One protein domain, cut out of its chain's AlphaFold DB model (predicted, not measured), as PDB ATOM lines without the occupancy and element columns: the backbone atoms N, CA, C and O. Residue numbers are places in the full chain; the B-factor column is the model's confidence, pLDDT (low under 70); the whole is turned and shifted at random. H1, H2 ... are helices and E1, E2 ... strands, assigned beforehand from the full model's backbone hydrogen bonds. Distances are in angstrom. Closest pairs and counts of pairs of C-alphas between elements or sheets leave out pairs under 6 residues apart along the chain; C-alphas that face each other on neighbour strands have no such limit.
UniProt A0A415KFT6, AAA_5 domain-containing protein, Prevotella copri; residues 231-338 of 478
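Overview. This is residues 231 to 338 of the 478 residues of the protein "AAA_5 domain-containing protein" of Prevotella copri (UniProt A0A415KFT6). A small sheet of three short strands stands at one end of a rounded body, and two long helices, H1 and H2, run away from it the same way at a shallow tilt, close together near residues 251 and 291. H4 crosses over one face of the sheet, the short helix H3 packs on H2 and H4, and long links without named elements make up much of the rest. The printed part has 108 residues, with four named helices and three named strands in the order E1, E2, H1, E3, H2, H3, H4; the sheet runs E2, E1, E3 and is mixed, and the class is mostly helix. The whole is compact, with a radius of gyration of the C-alphas of 13.5 A and spans of 39, 35 and 24 A.

Arrangement. The inner strand of the sheet is E1, residues 231 to 233. Its antiparallel neighbour is the edge strand E2, residues 236 to 239, at 159 degrees between their directions; the two form a hairpin, with N 231 and O 238 2.8 A apart and N 233 and O 236 2.9 A apart, both within hydrogen-bond range. The other edge strand, E3, residues 273 to 275, is parallel to E1 at 47 degrees, and N 232 and O 274 are within hydrogen-bond range at 2.9 A. H2, residues 276 to 291, and H4, residues 327 to 336, are on one face of this sheet, an arrangement of two layers, one of strands and one of helices. H4 has a height over the sheet of 10.0 A and lies over E1 and, only just, with 3 C-alphas, over E2; it runs slantwise to the strands, at 41 degrees to E1 on the local plane. H2 and H4 only just touch, with 3 pairs of C-alphas within 8 A, made by residues 276 to 280 of H2 alone; their closest C-alphas, of Ala 276 and Glu 327, are 6.7 A apart, and they run the same way at a steep tilt of 50 degrees. H3, residues 312 to 315, touches H2, the closest C-alphas being those of Trp 288 and Phe 312 at 6.7 A. H3 also touches H4, the closest C-alphas being those of Phe 315 and Lys 329 at 5.9 A, and it is not on the sheet. H1, residues 240 to 255, only grazes the sheet with its residues 240 to 243. H1 and H2 are close but not clearly touching, with the C-alphas of Ile 251 and Val 291 closest at 7.3 A; they run the same way at a shallow tilt of 17 degrees. H1 and H3 are apart. Every O i to N i+4 pair is within hydrogen-bond range in H1 and H4, 10 of 12 are in H2, and H3 is too short for such a pair.

Along the chain. E1 begins at C-alpha 231, at (126.733, 54.006, 29.112), and measures 6.5 A; E2 measures 10.2 A and E3 6.1 A. H1 is 21.6 A long and ends at C-alpha 255, at (111.761, 57.474, 9.884). H2 is 19.7 A long, and H3 is 5.8 A long. H4, 14.3 A long, ends at C-alpha 336, at (124.258, 66.218, 20.048).

Size, cuts and confidence. The two C-alphas farthest apart are those of Asn 256 and Gly 320, at 39.9 A. The printed part has no cut. The links H1 to E3, H2 to H3 and H3 to H4 are long, with 17, 20 and 11 residues. The mean pLDDT of the printed part is 91.0, and the model's confidence is under 70 at residues 319 to 322.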
ATOM      1  N   ILE A 231     125.731  54.056  30.175       97.56
ATOM      2  CA  ILE A 231     126.733  54.006  29.112       97.56
ATOM      3  C   ILE A 231     128.016  54.622  29.671       97.56
ATOM      4  O   ILE A 231     128.008  55.793  30.047       97.56
ATOM      5  N   LYS A 232     129.109  53.857  29.715       95.56
ATOM      6  CA  LYS A 232     130.415  54.348  30.175       95.56
ATOM      7  C   LYS A 232     131.256  54.842  28.999       95.56
ATOM      8  O   LYS A 232     131.506  54.076  28.064       95.56
ATOM      9  N   VAL A 233     131.688  56.101  29.074       94.25
ATOM     10  CA  VAL A 233     132.516  56.796  28.075       94.25
ATOM     11  C   VAL A 233     133.560  57.631  28.820       94.25
ATOM     12  O   VAL A 233     133.229  58.649  29.430       94.25
ATOM     13  N   GLY A 234     134.816  57.201  28.798       89.62
ATOM     14  CA  GLY A 234     135.883  57.741  29.632       89.62
ATOM     15  C   GLY A 234     135.537  57.609  31.113       89.62
ATOM     16  O   GLY A 234     135.086  56.554  31.576       89.62
ATOM     17  N   ASP A 235     135.685  58.720  31.828       86.81
ATOM     18  CA  ASP A 235     135.307  58.847  33.239       86.81
ATOM     19  C   ASP A 235     133.820  59.195  33.432       86.81
ATOM     20  O   ASP A 235     133.316  59.218  34.554       86.81
ATOM     21  N   ASN A 236     133.087  59.421  32.338       91.25
ATOM     22  CA  ASN A 236     131.684  59.810  32.374       91.25
ATOM     23  C   ASN A 236     130.749  58.604  32.224       91.25
ATOM     24  O   ASN A 236     130.970  57.700  31.414       91.25
ATOM     25  N   ASN A 237     129.633  58.653  32.948       92.75
ATOM     26  CA  ASN A 237     128.513  57.730  32.790       92.75
ATOM     27  C   ASN A 237     127.302  58.487  32.250       92.75
ATOM     28  O   ASN A 237     127.049  59.608  32.665       92.75
ATOM     29  N   TYR A 238     126.530  57.875  31.362       95.31
ATOM     30  CA  TYR A 238     125.312  58.462  30.798       95.31
ATOM     31  C   TYR A 238     124.135  57.529  31.047       95.31
ATOM     32  O   TYR A 238     124.280  56.314  30.916       95.31
ATOM     33  N   ASP A 239     122.967  58.071  31.383       95.00
ATOM     34  CA  ASP A 239     121.790  57.251  31.673       95.00
ATOM     35  C   ASP A 239     121.262  56.559  30.403       95.00
ATOM     36  O   ASP A 239     120.966  57.197  29.387       95.00
ATOM     37  N   TRP A 240     121.153  55.227  30.448       97.44
ATOM     38  CA  TRP A 240     120.706  54.428  29.303       97.44
ATOM     39  C   TRP A 240     119.247  54.701  28.936       97.44
ATOM     40  O   TRP A 240     118.899  54.695  27.753       97.44
ATOM     41  N   TRP A 241     118.384  54.945  29.925       96.44
ATOM     42  CA  TRP A 241     116.968  55.190  29.665       96.44
ATOM     43  C   TRP A 241     116.751  56.543  28.986       96.44
ATOM     44  O   TRP A 241     116.092  56.607  27.950       96.44
ATOM     45  N   GLN A 242     117.398  57.595  29.483       96.00
ATOM     46  CA  GLN A 242     117.412  58.918  28.876       96.00
ATOM     47  C   GLN A 242     117.945  58.852  27.443       96.00
ATOM     48  O   GLN A 242     117.378  59.479  26.545       96.00
ATOM     49  N   PHE A 243     118.998  58.065  27.198       98.06
ATOM     50  CA  PHE A 243     119.465  57.815  25.840       98.06
ATOM     51  C   PHE A 243     118.363  57.221  24.955       98.06
ATOM     52  O   PHE A 243     118.103  57.756  23.874       98.06
ATOM     53  N   LEU A 244     117.697  56.156  25.412       97.94
ATOM     54  CA  LEU A 244     116.619  55.503  24.671       97.94
ATOM     55  C   LEU A 244     115.448  56.443  24.382       97.94
ATOM     56  O   LEU A 244     114.943  56.433  23.262       97.94
ATOM     57  N   GLU A 245     115.031  57.268  25.340       96.25
ATOM     58  CA  GLU A 245     113.960  58.250  25.137       96.25
ATOM     59  C   GLU A 245     114.309  59.221  24.003       96.25
ATOM     60  O   GLU A 245     113.554  59.358  23.037       96.25
ATOM     61  N   ARG A 246     115.496  59.836  24.074       96.69
ATOM     62  CA  ARG A 246     115.941  60.847  23.103       96.69
ATOM     63  C   ARG A 246     116.179  60.261  21.721       96.69
ATOM     64  O   ARG A 246     115.763  60.851  20.722       96.69
ATOM     65  N   ILE A 247     116.835  59.103  21.639       97.00
ATOM     66  CA  ILE A 247     117.096  58.485  20.341       97.00
ATOM     67  C   ILE A 247     115.801  57.962  19.717       97.00
ATOM     68  O   ILE A 247     115.598  58.152  18.525       97.00
ATOM     69  N   ASN A 248     114.877  57.378  20.484       96.56
ATOM     70  CA  ASN A 248     113.624  56.868  19.927       96.56
ATOM     71  C   ASN A 248     112.692  57.984  19.442       96.56
ATOM     72  O   ASN A 248     112.008  57.798  18.433       96.56
ATOM     73  N   GLU A 249     112.688  59.144  20.106       94.94
ATOM     74  CA  GLU A 249     112.017  60.349  19.604       94.94
ATOM     75  C   GLU A 249     112.603  60.768  18.247       94.94
ATOM     76  O   GLU A 249     111.872  60.982  17.275       94.94
ATOM     77  N   LYS A 250     113.938  60.780  18.144       94.38
ATOM     78  CA  LYS A 250     114.655  61.088  16.903       94.38
ATOM     79  C   LYS A 250     114.297  60.116  15.778       94.38
ATOM     80  O   LYS A 250     113.900  60.560  14.702       94.38
ATOM     81  N   ILE A 251     114.371  58.812  16.044       94.00
ATOM     82  CA  ILE A 251     114.031  57.744  15.091       94.00
ATOM     83  C   ILE A 251     112.596  57.903  14.597       94.00
ATOM     84  O   ILE A 251     112.363  57.855  13.388       94.00
ATOM     85  N   GLY A 252     111.647  58.134  15.508       92.31
ATOM     86  CA  GLY A 252     110.248  58.361  15.156       92.31
ATOM     87  C   GLY A 252     110.086  59.559  14.221       92.31
ATOM     88  O   GLY A 252     109.487  59.420  13.159       92.31
ATOM     89  N   SER A 253     110.697  60.698  14.565       92.38
ATOM     90  CA  SER A 253     110.590  61.939  13.780       92.38
ATOM     91  C   SER A 253     111.211  61.858  12.379       92.38
ATOM     92  O   SER A 253     110.740  62.525  11.462       92.38
ATOM     93  N   THR A 254     112.267  61.058  12.204       91.00
ATOM     94  CA  THR A 254     112.984  60.948  10.926       91.00
ATOM     95  C   THR A 254     112.423  59.836  10.050       91.00
ATOM     96  O   THR A 254     112.303  60.004   8.839       91.00
ATOM     97  N   THR A 255     112.089  58.688  10.644       88.88
ATOM     98  CA  THR A 255     111.761  57.474   9.884       88.88
ATOM     99  C   THR A 255     110.268  57.182   9.800       88.88
ATOM    100  O   THR A 255     109.865  56.398   8.943       88.88
ATOM    101  N   ASN A 256     109.451  57.775  10.683       86.88
ATOM    102  CA  ASN A 256     108.050  57.405  10.917       86.88
ATOM    103  C   ASN A 256     107.844  55.899  11.191       86.88
ATOM    104  O   ASN A 256     106.759  55.366  10.969       86.88
ATOM    105  N   SER A 257     108.884  55.203  11.662       85.94
ATOM    106  CA  SER A 257     108.855  53.774  11.960       85.94
ATOM    107  C   SER A 257     108.999  53.545  13.460       85.94
ATOM    108  O   SER A 257     110.049  53.800  14.049       85.94
ATOM    109  N   GLU A 258     107.941  53.019  14.078       85.00
ATOM    110  CA  GLU A 258     107.974  52.528  15.463       85.00
ATOM    111  C   GLU A 258     108.912  51.332  15.623       85.00
ATOM    112  O   GLU A 258     109.494  51.103  16.679       85.00
ATOM    113  N   ASP A 259     109.087  50.579  14.549       83.31
ATOM    114  CA  ASP A 259     109.761  49.296  14.592       83.31
ATOM    115  C   ASP A 259     111.277  49.455  14.633       83.31
ATOM    116  O   ASP A 259     111.964  48.675  15.283       83.31
ATOM    117  N   LYS A 260     111.798  50.520  14.018       90.44
ATOM    118  CA  LYS A 260     113.220  50.884  14.056       90.44
ATOM    119  C   LYS A 260     113.696  51.396  15.423       90.44
ATOM    120  O   LYS A 260     114.885  51.656  15.591       90.44
ATOM    121  N   LYS A 261     112.791  51.594  16.384       94.69
ATOM    122  CA  LYS A 261     113.134  52.054  17.734       94.69
ATOM    123  C   LYS A 261     113.859  50.966  18.531       94.69
ATOM    124  O   LYS A 261     113.837  49.786  18.195       94.69
ATOM    125  N   LEU A 262     114.503  51.372  19.617       96.06
ATOM    126  CA  LEU A 262     115.276  50.506  20.497       96.06
ATOM    127  C   LEU A 262     114.522  50.300  21.813       96.06
ATOM    128  O   LEU A 262     114.209  51.256  22.522       96.06
ATOM    129  N   GLY A 263     114.248  49.046  22.164       95.94
ATOM    130  CA  GLY A 263     113.762  48.685  23.493       95.94
ATOM    131  C   GLY A 263     114.877  48.662  24.543       95.94
ATOM    132  O   GLY A 263     116.062  48.595  24.212       95.94
ATOM    133  N   TYR A 264     114.496  48.640  25.825       96.62
ATOM    134  CA  TYR A 264     115.436  48.682  26.956       96.62
ATOM    135  C   TYR A 264     116.556  47.643  26.869       96.62
ATOM    136  O   TYR A 264     117.716  47.926  27.152       96.62
ATOM    137  N   PHE A 265     116.222  46.430  26.432       95.81
ATOM    138  CA  PHE A 265     117.151  45.307  26.360       95.81
ATOM    139  C   PHE A 265     117.867  45.188  25.011       95.81
ATOM    140  O   PHE A 265     118.497  44.159  24.759       95.81
ATOM    141  N   PHE A 266     117.771  46.201  24.138       95.75
ATOM    142  CA  PHE A 266     118.458  46.218  22.844       95.75
ATOM    143  C   PHE A 266     119.975  46.064  23.022       95.75
ATOM    144  O   PHE A 266     120.619  45.260  22.348       95.75
ATOM    145  N   CYS A 267     120.533  46.773  24.005       96.44
ATOM    146  CA  CYS A 267     121.914  46.628  24.434       96.44
ATOM    147  C   CYS A 267     121.942  46.154  25.889       96.44
ATOM    148  O   CYS A 267     121.452  46.843  26.775       96.44
ATOM    149  N   LYS A 268     122.483  44.957  26.142       93.44
ATOM    150  CA  LYS A 268     122.594  44.417  27.505       93.44
ATOM    151  C   LYS A 268     123.856  44.932  28.185       93.44
ATOM    152  O   LYS A 268     124.947  44.729  27.651       93.44
ATOM    153  N   ALA A 269     123.689  45.509  29.368       93.69
ATOM    154  CA  ALA A 269     124.785  45.879  30.249       93.69
ATOM    155  C   ALA A 269     125.446  44.651  30.902       93.69
ATOM    156  O   ALA A 269     124.804  43.613  31.102       93.69
ATOM    157  N   GLN A 270     126.722  44.789  31.258       93.06
ATOM    158  CA  GLN A 270     127.448  43.893  32.158       93.06
ATOM    159  C   GLN A 270     127.729  44.669  33.439       93.06
ATOM    160  O   GLN A 270     128.232  45.783  33.355       93.06
ATOM    161  N   GLU A 271     127.367  44.113  34.599       90.25
ATOM    162  CA  GLU A 271     127.506  44.817  35.888       90.25
ATOM    163  C   GLU A 271     126.882  46.226  35.845       90.25
ATOM    164  O   GLU A 271     127.481  47.200  36.273       90.25
ATOM    165  N   GLU A 272     125.689  46.333  35.242       92.06
ATOM    166  CA  GLU A 272     124.931  47.590  35.065       92.06
ATOM    167  C   GLU A 272     125.593  48.635  34.145       92.06
ATOM    168  O   GLU A 272     125.008  49.682  33.872       92.06
ATOM    169  N   VAL A 273     126.739  48.308  33.540       95.19
ATOM    170  CA  VAL A 273     127.471  49.180  32.617       95.19
ATOM    171  C   VAL A 273     127.437  48.656  31.176       95.19
ATOM    172  O   VAL A 273     127.724  47.494  30.875       95.19
ATOM    173  N   ILE A 274     127.121  49.543  30.236       97.75
ATOM    174  CA  ILE A 274     127.310  49.366  28.797       97.75
ATOM    175  C   ILE A 274     128.632  50.040  28.430       97.75
ATOM    176  O   ILE A 274     128.743  51.265  28.441       97.75
ATOM    177  N   SER A 275     129.646  49.247  28.089       96.88
ATOM    178  CA  SER A 275     130.943  49.787  27.664       96.88
ATOM    179  C   SER A 275     130.850  50.524  26.326       96.88
ATOM    180  O   SER A 275     130.079  50.115  25.452       96.88
ATOM    181  N   ALA A 276     131.701  51.535  26.122       96.06
ATOM    182  CA  ALA A 276     131.856  52.258  24.856       96.06
ATOM    183  C   ALA A 276     131.931  51.319  23.637       96.06
ATOM    184  O   ALA A 276     131.196  51.482  22.664       96.06
ATOM    185  N   LYS A 277     132.732  50.249  23.732       94.94
ATOM    186  CA  LYS A 277     132.838  49.210  22.695       94.94
ATOM    187  C   LYS A 277     131.503  48.531  22.384       94.94
ATOM    188  O   LYS A 277     131.173  48.326  21.216       94.94
ATOM    189  N   THR A 278     130.738  48.167  23.411       96.50
ATOM    190  CA  THR A 278     129.435  47.509  23.235       96.50
ATOM    191  C   THR A 278     128.407  48.484  22.672       96.50
ATOM    192  O   THR A 278     127.636  48.115  21.787       96.50
ATOM    193  N   PHE A 279     128.419  49.729  23.150       97.81
ATOM    194  CA  PHE A 279     127.547  50.791  22.670       97.81
ATOM    195  C   PHE A 279     127.788  51.084  21.183       97.81
ATOM    196  O   PHE A 279     126.847  51.013  20.396       97.81
ATOM    197  N   VAL A 280     129.036  51.300  20.758       96.62
ATOM    198  CA  VAL A 280     129.352  51.545  19.341       96.62
ATOM    199  C   VAL A 280     129.006  50.331  18.479       96.62
ATOM    200  O   VAL A 280     128.269  50.451  17.501       96.62
ATOM    201  N   GLY A 281     129.475  49.143  18.871       95.25
ATOM    202  CA  GLY A 281     129.325  47.931  18.066       95.25
ATOM    203  C   GLY A 281     127.888  47.418  17.930       95.25
ATOM    204  O   GLY A 281     127.603  46.685  16.989       95.25
ATOM    205  N   LYS A 282     126.979  47.776  18.849       95.62
ATOM    206  CA  LYS A 282     125.567  47.361  18.786       95.62
ATOM    207  C   LYS A 282     124.625  48.507  18.464       95.62
ATOM    208  O   LYS A 282     123.800  48.380  17.567       95.62
ATOM    209  N   VAL A 283     124.712  49.597  19.220       97.00
ATOM    210  CA  VAL A 283     123.757  50.707  19.143       97.00
ATOM    211  C   VAL A 283     124.103  51.602  17.966       97.00
ATOM    212  O   VAL A 283     123.300  51.712  17.047       97.00
ATOM    213  N   ILE A 284     125.305  52.185  17.944       96.06
ATOM    214  CA  ILE A 284     125.703  53.093  16.856       96.06
ATOM    215  C   ILE A 284     125.717  52.358  15.512       96.06
ATOM    216  O   ILE A 284     125.206  52.889  14.530       96.06
ATOM    217  N   PHE A 285     126.210  51.116  15.479       94.75
ATOM    218  CA  PHE A 285     126.180  50.283  14.275       94.75
ATOM    219  C   PHE A 285     124.759  50.098  13.716       94.75
ATOM    220  O   PHE A 285     124.557  50.274  12.517       94.75
ATOM    221  N   TYR A 286     123.775  49.789  14.567       94.25
ATOM    222  CA  TYR A 286     122.376  49.636  14.152       94.25
ATOM    223  C   TYR A 286     121.766  50.960  13.680       94.25
ATOM    224  O   TYR A 286     121.135  51.027  12.624       94.25
ATOM    225  N   LEU A 287     121.994  52.044  14.430       94.19
ATOM    226  CA  LEU A 287     121.521  53.372  14.044       94.19
ATOM    227  C   LEU A 287     122.074  53.772  12.670       94.19
ATOM    228  O   LEU A 287     121.331  54.293  11.838       94.19
ATOM    229  N   TRP A 288     123.351  53.479  12.419       92.69
ATOM    230  CA  TRP A 288     124.013  53.789  11.161       92.69
ATOM    231  C   TRP A 288     123.498  52.940   9.992       92.69
ATOM    232  O   TRP A 288     123.088  53.486   8.970       92.69
ATOM    233  N   ASN A 289     123.494  51.613  10.138       90.25
ATOM    234  CA  ASN A 289     123.266  50.694   9.018       90.25
ATOM    235  C   ASN A 289     121.797  50.357   8.761       90.25
ATOM    236  O   ASN A 289     121.441  50.051   7.625       90.25
ATOM    237  N   ASP A 290     120.938  50.396   9.776       88.56
ATOM    238  CA  ASP A 290     119.555  49.920   9.653       88.56
ATOM    239  C   ASP A 290     118.540  51.055   9.776       88.56
ATOM    240  O   ASP A 290     117.515  51.076   9.084       88.56
ATOM    241  N   VAL A 291     118.823  52.028  10.643       91.19
ATOM    242  CA  VAL A 291     117.856  53.080  10.956       91.19
ATOM    243  C   VAL A 291     117.986  54.264  10.007       91.19
ATOM    244  O   VAL A 291     117.019  54.570   9.303       91.19
ATOM    245  N   PHE A 292     119.166  54.894   9.968       90.94
ATOM    246  CA  PHE A 292     119.396  56.182   9.303       90.94
ATOM    247  C   PHE A 292     120.075  56.098   7.924       90.94
ATOM    248  O   PHE A 292     120.158  57.130   7.258       90.94
ATOM    249  N   LYS A 293     120.485  54.906   7.451       88.44
ATOM    250  CA  LYS A 293     121.153  54.716   6.141       88.44
ATOM    251  C   LYS A 293     120.438  55.374   4.952       88.44
ATOM    252  O   LYS A 293     121.093  55.912   4.068       88.44
ATOM    253  N   ASP A 294     119.106  55.372   4.965       87.38
ATOM    254  CA  ASP A 294     118.262  55.853   3.863       87.38
ATOM    255  C   ASP A 294     117.867  57.339   4.025       87.38
ATOM    256  O   ASP A 294     117.084  57.860   3.237       87.38
ATOM    257  N   TYR A 295     118.383  58.023   5.055       86.56
ATOM    258  CA  TYR A 295     117.990  59.389   5.444       86.56
ATOM    259  C   TYR A 295     119.166  60.378   5.413       86.56
ATOM    260  O   TYR A 295     119.139  61.410   6.089       86.56
ATOM    261  N   GLU A 296     120.220  60.037   4.665       79.75
ATOM    262  CA  GLU A 296     121.403  60.872   4.385       79.75
ATOM    263  C   GLU A 296     122.147  61.397   5.625       79.75
ATOM    264  O   GLU A 296     122.982  62.298   5.529       79.75
ATOM    265  N   PHE A 297     121.847  60.858   6.811       84.19
ATOM    266  CA  PHE A 297     122.377  61.336   8.088       84.19
ATOM    267  C   PHE A 297     122.238  62.858   8.257       84.19
ATOM    268  O   PHE A 297     123.064  63.491   8.914       84.19
ATOM    269  N   GLY A 298     121.198  63.466   7.667       72.88
ATOM    270  CA  GLY A 298     120.993  64.922   7.642       72.88
ATOM    271  C   GLY A 298     120.801  65.546   9.026       72.88
ATOM    272  O   GLY A 298     120.932  66.756   9.194       72.88
ATOM    273  N   ASP A 299     120.554  64.709  10.027       81.62
ATOM    274  CA  ASP A 299     120.307  65.131  11.388       81.62
ATOM    275  C   ASP A 299     121.539  65.673  12.113       81.62
ATOM    276  O   ASP A 299     122.665  65.217  11.900       81.62
ATOM    277  N   ALA A 300     121.304  66.609  13.035       83.62
ATOM    278  CA  ALA A 300     122.358  67.219  13.836       83.62
ATOM    279  C   ALA A 300     123.047  66.213  14.769       83.62
ATOM    280  O   ALA A 300     124.200  66.420  15.137       83.62
ATOM    281  N   ILE A 301     122.376  65.103  15.104       88.88
ATOM    282  CA  ILE A 301     122.960  64.034  15.925       88.88
ATOM    283  C   ILE A 301     124.218  63.417  15.297       88.88
ATOM    284  O   ILE A 301     125.101  62.971  16.023       88.88
ATOM    285  N   PHE A 302     124.347  63.474  13.966       90.38
ATOM    286  CA  PHE A 302     125.502  62.977  13.215       90.38
ATOM    287  C   PHE A 302     126.438  64.098  12.739       90.38
ATOM    288  O   PHE A 302     127.158  63.894  11.767       90.38
ATOM    289  N   ASN A 303     126.431  65.285  13.349       91.31
ATOM    290  CA  ASN A 303     127.348  66.360  12.959       91.31
ATOM    291  C   ASN A 303     128.700  66.270  13.686       91.31
ATOM    292  O   ASN A 303     128.751  66.117  14.907       91.31
ATOM    293  N   ASP A 304     129.757  66.373  12.878       90.38
ATOM    294  CA  ASP A 304     131.174  66.564  13.210       90.38
ATOM    295  C   ASP A 304     131.417  67.911  13.938       90.38
ATOM    296  O   ASP A 304     130.714  68.876  13.626       90.38
ATOM    297  N   GLU A 305     132.454  68.077  14.766       87.69
ATOM    298  CA  GLU A 305     132.923  69.416  15.188       87.69
ATOM    299  C   GLU A 305     133.553  70.203  14.027       87.69
ATOM    300  O   GLU A 305     133.487  71.431  13.981       87.69
ATOM    301  N   ASP A 306     134.121  69.492  13.054       85.38
ATOM    302  CA  ASP A 306     134.714  70.036  11.829       85.38
ATOM    303  C   ASP A 306     133.673  70.415  10.752       85.38
ATOM    304  O   ASP A 306     134.032  70.840   9.652       85.38
ATOM    305  N   GLY A 307     132.378  70.256  11.051       82.31
ATOM    306  CA  GLY A 307     131.267  70.508  10.130       82.31
ATOM    307  C   GLY A 307     130.973  69.369   9.148       82.31
ATOM    308  O   GLY A 307     130.026  69.474   8.367       82.31
ATOM    309  N   SER A 308     131.741  68.276   9.179       88.75
ATOM    310  CA  SER A 308     131.454  67.066   8.405       88.75
ATOM    311  C   SER A 308     130.466  66.148   9.144       88.75
ATOM    312  O   SER A 308     129.856  66.547  10.136       88.75
ATOM    313  N   LYS A 309     130.244  64.920   8.658       89.62
ATOM    314  CA  LYS A 309     129.390  63.939   9.346       89.62
ATOM    315  C   LYS A 309     130.203  63.044  10.271       89.62
ATOM    316  O   LYS A 309     131.342  62.687   9.970       89.62
ATOM    317  N   LEU A 310     129.589  62.667  11.384       89.81
ATOM    318  CA  LEU A 310     130.069  61.682  12.338       89.81
ATOM    319  C   LEU A 310     129.804  60.278  11.781       89.81
ATOM    320  O   LEU A 310     128.860  59.599  12.184       89.81
ATOM    321  N   SER A 311     130.588  59.893  10.773       91.06
ATOM    322  CA  SER A 311     130.463  58.597  10.116       91.06
ATOM    323  C   SER A 311     130.886  57.437  11.010       91.06
ATOM    324  O   SER A 311     131.628  57.620  11.973       91.06
ATOM    325  N   PHE A 312     130.390  56.231  10.717       91.12
ATOM    326  CA  PHE A 312     130.625  55.064  11.573       91.12
ATOM    327  C   PHE A 312     132.117  54.769  11.803       91.12
ATOM    328  O   PHE A 312     132.513  54.413  12.909       91.12
ATOM    329  N   ASP A 313     132.954  54.968  10.785       91.06
ATOM    330  CA  ASP A 313     134.407  54.802  10.865       91.06
ATOM    331  C   ASP A 313     135.074  55.781  11.842       91.06
ATOM    332  O   ASP A 313     136.054  55.413  12.482       91.06
ATOM    333  N   LYS A 314     134.510  56.978  12.050       92.06
ATOM    334  CA  LYS A 314     135.065  57.976  12.980       92.06
ATOM    335  C   LYS A 314     134.970  57.576  14.448       92.06
ATOM    336  O   LYS A 314     135.659  58.162  15.275       92.06
ATOM    337  N   PHE A 315     134.142  56.588  14.787       93.06
ATOM    338  CA  PHE A 315     134.118  56.013  16.134       93.06
ATOM    339  C   PHE A 315     135.312  55.092  16.407       93.06
ATOM    340  O   PHE A 315     135.437  54.590  17.525       93.06
ATOM    341  N   TYR A 316     136.181  54.875  15.417       92.50
ATOM    342  CA  TYR A 316     137.354  54.021  15.512       92.50
ATOM    343  C   TYR A 316     138.643  54.783  15.200       92.50
ATOM    344  O   TYR A 316     138.660  55.724  14.407       92.50
ATOM    345  N   THR A 317     139.745  54.360  15.817       87.56
ATOM    346  CA  THR A 317     141.077  54.866  15.482       87.56
ATOM    347  C   THR A 317     141.494  54.396  14.086       87.56
ATOM    348  O   THR A 317     141.238  53.261  13.680       87.56
ATOM    349  N   SER A 318     142.148  55.283  13.335       74.38
ATOM    350  CA  SER A 318     142.560  55.045  11.946       74.38
ATOM    351  C   SER A 318     143.907  54.323  11.796       74.38
ATOM    352  O   SER A 318     144.304  54.019  10.672       74.38
ATOM    353  N   GLU A 319     144.638  54.063  12.888       66.12
ATOM    354  CA  GLU A 319     146.020  53.562  12.844       66.12
ATOM    355  C   GLU A 319     146.183  52.171  13.482       66.12
ATOM    356  O   GLU A 319     145.919  51.973  14.665       66.12
ATOM    357  N   GLY A 320     146.706  51.215  12.701       60.12
ATOM    358  CA  GLY A 320     147.200  49.918  13.181       60.12
ATOM    359  C   GLY A 320     146.270  48.715  12.964       60.12
ATOM    360  O   GLY A 320     145.148  48.829  12.484       60.12
ATOM    361  N   ASN A 321     146.761  47.521  13.325       66.44
ATOM    362  CA  ASN A 321     146.000  46.262  13.249       66.44
ATOM    363  C   ASN A 321     144.966  46.102  14.388       66.44
ATOM    364  O   ASN A 321     144.200  45.140  14.374       66.44
ATOM    365  N   ASN A 322     144.948  47.019  15.364       67.69
ATOM    366  CA  ASN A 322     144.041  47.007  16.511       67.69
ATOM    367  C   ASN A 322     143.162  48.260  16.480       67.69
ATOM    368  O   ASN A 322     143.604  49.342  16.845       67.69
ATOM    369  N   SER A 323     141.918  48.093  16.042       78.38
ATOM    370  CA  SER A 323     140.925  49.164  16.035       78.38
ATOM    371  C   SER A 323     140.452  49.456  17.466       78.38
ATOM    372  O   SER A 323     139.893  48.575  18.129       78.38
ATOM    373  N   GLU A 324     140.692  50.677  17.942       88.38
ATOM    374  CA  GLU A 324     140.249  51.169  19.251       88.38
ATOM    375  C   GLU A 324     139.086  52.148  19.094       88.38
ATOM    376  O   GLU A 324     138.901  52.738  18.034       88.38
ATOM    377  N   ILE A 325     138.278  52.297  20.143       92.94
ATOM    378  CA  ILE A 325     137.102  53.168  20.129       92.94
ATOM    379  C   ILE A 325     137.510  54.596  20.485       92.94
ATOM    380  O   ILE A 325     138.159  54.820  21.504       92.94
ATOM    381  N   VAL A 326     137.072  55.567  19.685       93.25
ATOM    382  CA  VAL A 326     137.280  56.996  19.951       93.25
ATOM    383  C   VAL A 326     136.148  57.508  20.840       93.25
ATOM    384  O   VAL A 326     135.085  57.914  20.367       93.25
ATOM    385  N   GLU A 327     136.354  57.462  22.154       93.25
ATOM    386  CA  GLU A 327     135.321  57.782  23.150       93.25
ATOM    387  C   GLU A 327     134.831  59.238  23.084       93.25
ATOM    388  O   GLU A 327     133.644  59.497  23.291       93.25
ATOM    389  N   GLU A 328     135.685  60.179  22.676       93.81
ATOM    390  CA  GLU A 328     135.310  61.583  22.440       93.81
ATOM    391  C   GLU A 328     134.176  61.719  21.412       93.81
ATOM    392  O   GLU A 328     133.265  62.531  21.577       93.81
ATOM    393  N   LYS A 329     134.173  60.872  20.375       94.56
ATOM    394  CA  LYS A 329     133.125  60.859  19.345       94.56
ATOM    395  C   LYS A 329     131.801  60.312  19.877       94.56
ATOM    396  O   LYS A 329     130.738  60.759  19.450       94.56
ATOM    397  N   ILE A 330     131.844  59.406  20.856       95.50
ATOM    398  CA  ILE A 330     130.644  58.946  21.569       95.50
ATOM    399  C   ILE A 330     130.088  60.072  22.441       95.50
ATOM    400  O   ILE A 330     128.890  60.345  22.387       95.50
ATOM    401  N   ALA A 331     130.946  60.753  23.206       95.00
ATOM    402  CA  ALA A 331     130.538  61.888  24.029       95.00
ATOM    403  C   ALA A 331     129.915  63.007  23.176       95.00
ATOM    404  O   ALA A 331     128.863  63.539  23.530       95.00
ATOM    405  N   LEU A 332     130.498  63.307  22.008       95.06
ATOM    406  CA  LEU A 332     129.937  64.251  21.041       95.06
ATOM    407  C   LEU A 332     128.558  63.807  20.531       95.06
ATOM    408  O   LEU A 332     127.624  64.606  20.520       95.06
ATOM    409  N   PHE A 333     128.400  62.536  20.154       95.88
ATOM    410  CA  PHE A 333     127.111  61.991  19.720       95.88
ATOM    411  C   PHE A 333     126.024  62.133  20.800       95.88
ATOM    412  O   PHE A 333     124.915  62.595  20.519       95.88
ATOM    413  N   LEU A 334     126.348  61.796  22.053       96.12
ATOM    414  CA  LEU A 334     125.439  61.932  23.198       96.12
ATOM    415  C   LEU A 334     125.106  63.405  23.487       96.12
ATOM    416  O   LEU A 334     123.940  63.753  23.694       96.12
ATOM    417  N   LYS A 335     126.096  64.297  23.394       94.62
ATOM    418  CA  LYS A 335     125.901  65.748  23.500       94.62
ATOM    419  C   LYS A 335     124.987  66.286  22.398       94.62
ATOM    420  O   LYS A 335     124.103  67.090  22.688       94.62
ATOM    421  N   ASN A 336     125.133  65.821  21.155       94.00
ATOM    422  CA  ASN A 336     124.258  66.218  20.048       94.00
ATOM    423  C   ASN A 336     122.800  65.760  20.272       94.00
ATOM    424  O   ASN A 336     121.865  66.433  19.836       94.00
ATOM    425  N   LEU A 337     122.590  64.669  21.020       94.44
ATOM    426  CA  LEU A 337     121.279  64.215  21.519       94.44
ATOM    427  C   LEU A 337     120.786  64.974  22.769       94.44
ATOM    428  O   LEU A 337     119.703  64.684  23.292       94.44
ATOM    429  N   LYS A 338     121.551  65.970  23.238       94.62
ATOM    430  CA  LYS A 338     121.297  66.760  24.452       94.62
ATOM    431  C   LYS A 338     121.273  65.900  25.723       94.62
ATOM    432  O   LYS A 338     120.450  66.137  26.609       94.62
TER     433      LYS A 338